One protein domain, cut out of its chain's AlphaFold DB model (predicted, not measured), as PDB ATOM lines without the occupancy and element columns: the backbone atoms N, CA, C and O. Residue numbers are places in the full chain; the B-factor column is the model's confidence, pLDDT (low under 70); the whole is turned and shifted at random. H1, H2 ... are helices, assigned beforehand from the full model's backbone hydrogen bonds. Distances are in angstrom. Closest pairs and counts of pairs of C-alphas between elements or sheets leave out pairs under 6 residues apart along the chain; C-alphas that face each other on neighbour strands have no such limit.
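This is residues 48 to 88 of the 114 residues of the protein "HTH_33 domain-containing protein" of Pirellulimonas nuda (UniProt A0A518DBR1). Three short helices make an open triangle: H2 forms one corner between H1 and H3, and H1 and H3 stand across a gap from each other. The contacts between the helices are few, and a turn of chain at residues 59 to 63 and another at residues 73 to 77 join one helix to the next. The printed part has 41 residues with three named helices in the order H1, H2, H3 and no named strand; the class is all helix. It is compact, with a radius of gyration of the C-alphas of 9.5 A, and rounded, with spans of 22 by 21 by 21 A.

H1 takes residues 48 to 58, from C-alpha 48 at (10.810, -23.058, 37.141), and is 15.9 A long from first to last C-alpha. H2 takes residues 64 to 72 and is 11.4 A long; its first C-alpha, 64, is at (2.685, -8.946, 40.195). H3 takes residues 78 to 86, is 12.2 A long and ends with C-alpha 86 at (-1.935, -17.553, 48.394).

H1 and H2 only just touch, with 3 pairs of C-alphas within 8 A; the closest are those of Gln 49 and Phe 72, 7.3 A apart. They run opposite ways at a steep tilt of 46 degrees. H2 and H3 are close but not clearly touching; their closest C-alphas, those of Ala 65 and Pro 78, are 6.3 A apart. Their lines stand about perpendicular, at 85 degrees. H1 and H3 are apart. In H1, H2 and H3 every O i to N i+4 pair is within hydrogen-bond range.

The two C-alphas farthest apart, those of Ala 59 and His 77, are 22.7 A apart. The printed part has no cut. The links from H1 to H2 and from H2 to H3 are tight, with 5 residues each. The mean pLDDT of the printed part is 88.0, and no printed residue is under 70.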
ATOM      1  N   PRO A  48       9.697 -24.002  37.233       90.38
ATOM      2  CA  PRO A  48      10.810 -23.058  37.141       90.38
ATOM      3  C   PRO A  48      10.382 -21.584  37.134       90.38
ATOM      4  O   PRO A  48      10.974 -20.770  37.850       90.38
ATOM      5  N   GLN A  49       9.325 -21.232  36.391       91.12
ATOM      6  CA  GLN A  49       8.804 -19.859  36.347       91.12
ATOM      7  C   GLN A  49       8.327 -19.399  37.726       91.12
ATOM      8  O   GLN A  49       8.624 -18.285  38.152       91.12
ATOM      9  N   ARG A  50       7.672 -20.286  38.486       88.81
ATOM     10  CA  ARG A  50       7.269 -20.002  39.871       88.81
ATOM     11  C   ARG A  50       8.472 -19.728  40.771       88.81
ATOM     12  O   ARG A  50       8.426 -18.785  41.555       88.81
ATOM     13  N   THR A  51       9.552 -20.500  40.653       89.19
ATOM     14  CA  THR A  51      10.795 -20.264  41.411       89.19
ATOM     15  C   THR A  51      11.434 -18.920  41.056       89.19
ATOM     16  O   THR A  51      11.876 -18.186  41.943       89.19
ATOM     17  N   ARG A  52      11.441 -18.548  39.769       90.69
ATOM     18  CA  ARG A  52      11.910 -17.229  39.314       90.69
ATOM     19  C   ARG A  52      11.026 -16.098  39.841       90.69
ATOM     20  O   ARG A  52      11.563 -15.148  40.406       90.69
ATOM     21  N   LEU A  53       9.702 -16.243  39.780       90.00
ATOM     22  CA  LEU A  53       8.755 -15.284  40.350       90.00
ATOM     23  C   LEU A  53       9.009 -15.066  41.849       90.00
ATOM     24  O   LEU A  53       9.037 -13.924  42.298       90.00
ATOM     25  N   LYS A  54       9.291 -16.131  42.620       88.06
ATOM     26  CA  LYS A  54       9.636 -16.000  44.050       88.06
ATOM     27  C   LYS A  54      10.840 -15.079  44.275       88.06
ATOM     28  O   LYS A  54      10.819 -14.283  45.208       88.06
ATOM     29  N   ARG A  55      11.887 -15.195  43.450       88.56
ATOM     30  CA  ARG A  55      13.082 -14.337  43.542       88.56
ATOM     31  C   ARG A  55      12.764 -12.891  43.178       88.56
ATOM     32  O   ARG A  55      13.154 -11.993  43.914       88.56
ATOM     33  N   LEU A  56      12.007 -12.670  42.104       88.56
ATOM     34  CA  LEU A  56      11.628 -11.326  41.660       88.56
ATOM     35  C   LEU A  56      10.782 -10.584  42.706       88.56
ATOM     36  O   LEU A  56      10.993  -9.397  42.932       88.56
ATOM     37  N   LEU A  57       9.882 -11.289  43.395       86.12
ATOM     38  CA  LEU A  57       9.067 -10.712  44.471       86.12
ATOM     39  C   LEU A  57       9.870 -10.377  45.737       86.12
ATOM     40  O   LEU A  57       9.475  -9.490  46.486       86.12
ATOM     41  N   ARG A  58      11.007 -11.045  45.981       84.06
ATOM     42  CA  ARG A  58      11.909 -10.697  47.096       84.06
ATOM     43  C   ARG A  58      12.677  -9.399  46.853       84.06
ATOM     44  O   ARG A  58      13.103  -8.780  47.820       84.06
ATOM     45  N   ALA A  59      12.845  -8.983  45.598       82.88
ATOM     46  CA  ALA A  59      13.579  -7.767  45.251       82.88
ATOM     47  C   ALA A  59      12.817  -6.471  45.588       82.88
ATOM     48  O   ALA A  59      13.402  -5.394  45.535       82.88
ATOM     49  N   GLY A  60      11.525  -6.551  45.920       77.12
ATOM     50  CA  GLY A  60      10.738  -5.401  46.352       77.12
ATOM     51  C   GLY A  60       9.279  -5.450  45.896       77.12
ATOM     52  O   GLY A  60       8.877  -6.361  45.165       77.12
ATOM     53  N   PRO A  61       8.468  -4.468  46.324       70.69
ATOM     54  CA  PRO A  61       7.071  -4.369  45.925       70.69
ATOM     55  C   PRO A  61       6.960  -4.134  44.411       70.69
ATOM     56  O   PRO A  61       7.582  -3.226  43.865       70.69
ATOM     57  N   ARG A  62       6.158  -4.957  43.727       76.56
ATOM     58  CA  ARG A  62       5.882  -4.855  42.284       76.56
ATOM     59  C   ARG A  62       4.418  -5.168  41.991       76.56
ATOM     60  O   ARG A  62       3.787  -5.932  42.722       76.56
ATOM     61  N   CYS A  63       3.897  -4.639  40.884       85.88
ATOM     62  CA  CYS A  63       2.630  -5.104  40.325       85.88
ATOM     63  C   CYS A  63       2.822  -6.526  39.772       85.88
ATOM     64  O   CYS A  63       3.418  -6.715  38.713       85.88
ATOM     65  N   VAL A  64       2.367  -7.541  40.512       87.94
ATOM     66  CA  VAL A  64       2.685  -8.946  40.195       87.94
ATOM     67  C   VAL A  64       2.052  -9.407  38.883       87.94
ATOM     68  O   VAL A  64       2.656 -10.204  38.178       87.94
ATOM     69  N   ALA A  65       0.870  -8.893  38.530       89.75
ATOM     70  CA  ALA A  65       0.221  -9.219  37.260       89.75
ATOM     71  C   ALA A  65       1.060  -8.750  36.064       89.75
ATOM     72  O   ALA A  65       1.403  -9.563  35.212       89.75
ATOM     73  N   GLN A  66       1.483  -7.484  36.078       90.81
ATOM     74  CA  GLN A  66       2.363  -6.921  35.049       90.81
ATOM     75  C   GLN A  66       3.717  -7.631  35.012       90.81
ATOM     76  O   GLN A  66       4.218  -7.952  33.944       90.81
ATOM     77  N   LEU A  67       4.301  -7.927  36.178       91.06
ATOM     78  CA  LEU A  67       5.558  -8.669  36.254       91.06
ATOM     79  C   LEU A  67       5.445 -10.040  35.577       91.06
ATOM     80  O   LEU A  67       6.349 -10.445  34.859       91.06
ATOM     81  N   VAL A  68       4.351 -10.760  35.824       91.56
ATOM     82  CA  VAL A  68       4.132 -12.097  35.261       91.56
ATOM     83  C   VAL A  68       3.894 -12.038  33.752       91.56
ATOM     84  O   VAL A  68       4.408 -12.889  33.026       91.56
ATOM     85  N   GLU A  69       3.183 -11.021  33.278       93.25
ATOM     86  CA  GLU A  69       2.985 -10.774  31.852       93.25
ATOM     87  C   GLU A  69       4.307 -10.446  31.142       93.25
ATOM     88  O   GLU A  69       4.627 -11.076  30.139       93.25
ATOM     89  N   LEU A  70       5.124  -9.552  31.707       92.62
ATOM     90  CA  LEU A  70       6.412  -9.146  31.131       92.62
ATOM     91  C   LEU A  70       7.473 -10.257  31.169       92.62
ATOM     92  O   LEU A  70       8.199 -10.451  30.201       92.62
ATOM     93  N   GLU A  71       7.586 -10.988  32.281       93.25
ATOM     94  CA  GLU A  71       8.656 -11.982  32.472       93.25
ATOM     95  C   GLU A  71       8.333 -13.350  31.871       93.25
ATOM     96  O   GLU A  71       9.245 -14.119  31.559       93.25
ATOM     97  N   PHE A  72       7.047 -13.699  31.770       92.75
ATOM     98  CA  PHE A  72       6.622 -15.045  31.381       92.75
ATOM     99  C   PHE A  72       5.649 -15.069  30.200       92.75
ATOM    100  O   PHE A  72       5.323 -16.162  29.742       92.75
ATOM    101  N   GLY A  73       5.170 -13.917  29.714       92.62
ATOM    102  CA  GLY A  73       4.182 -13.847  28.631       92.62
ATOM    103  C   GLY A  73       2.808 -14.399  29.022       92.62
ATOM    104  O   GLY A  73       1.994 -14.716  28.158       92.62
ATOM    105  N   VAL A  74       2.544 -14.570  30.322       91.81
ATOM    106  CA  VAL A  74       1.298 -15.154  30.825       91.81
ATOM    107  C   VAL A  74       0.433 -14.060  31.425       91.81
ATOM    108  O   VAL A  74       0.796 -13.453  32.426       91.81
ATOM    109  N   SER A  75      -0.764 -13.870  30.879       91.56
ATOM    110  CA  SER A  75      -1.744 -12.971  31.483       91.56
ATOM    111  C   SER A  75      -2.618 -13.704  32.507       91.56
ATOM    112  O   SER A  75      -3.123 -14.812  32.267       91.56
ATOM    113  N   TYR A  76      -2.808 -13.070  33.664       89.50
ATOM    114  CA  TYR A  76      -3.731 -13.500  34.708       89.50
ATOM    115  C   TYR A  76      -4.661 -12.360  35.100       89.50
ATOM    116  O   TYR A  76      -4.224 -11.233  35.318       89.50
ATOM    117  N   HIS A  77      -5.927 -12.694  35.350       89.62
ATOM    118  CA  HIS A  77      -6.796 -11.806  36.113       89.62
ATOM    119  C   HIS A  77      -6.243 -11.641  37.548       89.62
ATOM    120  O   HIS A  77      -5.904 -12.661  38.170       89.62
ATOM    121  N   PRO A  78      -6.196 -10.420  38.123       86.56
ATOM    122  CA  PRO A  78      -5.618 -10.169  39.448       86.56
ATOM    123  C   PRO A  78      -6.153 -11.092  40.552       86.56
ATOM    124  O   PRO A  78      -5.378 -11.629  41.341       86.56
ATOM    125  N   SER A  79      -7.462 -11.365  40.561       87.19
ATOM    126  CA  SER A  79      -8.090 -12.275  41.534       87.19
ATOM    127  C   SER A  79      -7.567 -13.714  41.440       87.19
ATOM    128  O   SER A  79      -7.353 -14.369  42.461       87.19
ATOM    129  N   HIS A  80      -7.339 -14.221  40.222       88.69
ATOM    130  CA  HIS A  80      -6.800 -15.568  40.013       88.69
ATOM    131  C   HIS A  80      -5.335 -15.641  40.424       88.69
ATOM    132  O   HIS A  80      -4.925 -16.603  41.071       88.69
ATOM    133  N   LEU A  81      -4.563 -14.602  40.099       89.38
ATOM    134  CA  LEU A  81      -3.164 -14.514  40.490       89.38
ATOM    135  C   LEU A  81      -3.014 -14.437  42.012       89.38
ATOM    136  O   LEU A  81      -2.205 -15.164  42.578       89.38
ATOM    137  N   GLY A  82      -3.837 -13.634  42.689       88.00
ATOM    138  CA  GLY A  82      -3.861 -13.556  44.151       88.00
ATOM    139  C   GLY A  82      -4.141 -14.913  44.804       88.00
ATOM    140  O   GLY A  82      -3.394 -15.342  45.683       88.00
ATOM    141  N   ARG A  83      -5.153 -15.647  44.320       88.31
ATOM    142  CA  ARG A  83      -5.467 -17.004  44.805       88.31
ATOM    143  C   ARG A  83      -4.325 -17.992  44.542       88.31
ATOM    144  O   ARG A  83      -3.974 -18.788  45.415       88.31
ATOM    145  N   LEU A  84      -3.711 -17.928  43.360       88.19
ATOM    146  CA  LEU A  84      -2.555 -18.752  43.001       88.19
ATOM    147  C   LEU A  84      -1.355 -18.482  43.917       88.19
ATOM    148  O   LEU A  84      -0.670 -19.411  44.331       88.19
ATOM    149  N   LEU A  85      -1.088 -17.220  44.235       87.44
ATOM    150  CA  LEU A  85      -0.010 -16.834  45.137       87.44
ATOM    151  C   LEU A  85      -0.299 -17.320  46.565       87.44
ATOM    152  O   LEU A  85       0.565 -17.952  47.177       87.44
ATOM    153  N   HIS A  86      -1.528 -17.133  47.053       87.06
ATOM    154  CA  HIS A  86      -1.935 -17.553  48.394       87.06
ATOM    155  C   HIS A  86      -1.804 -19.066  48.614       87.06
ATOM    156  O   HIS A  86      -1.154 -19.502  49.561       87.06
ATOM    157  N   THR A  87      -2.306 -19.877  47.675       85.56
ATOM    158  CA  THR A  87      -2.162 -21.351  47.709       85.56
ATOM    159  C   THR A  87      -0.706 -21.832  47.680       85.56
ATOM    160  O   THR A  87      -0.430 -23.003  47.927       85.56
ATOM    161  N   ARG A  88       0.249 -20.947  47.374       82.81
ATOM    162  CA  ARG A  88       1.689 -21.235  47.316       82.81
ATOM    163  C   ARG A  88       2.475 -20.590  48.456       82.81
ATOM    164  O   ARG A  88       3.704 -20.544  48.383       82.81
TER     165      ARG A  88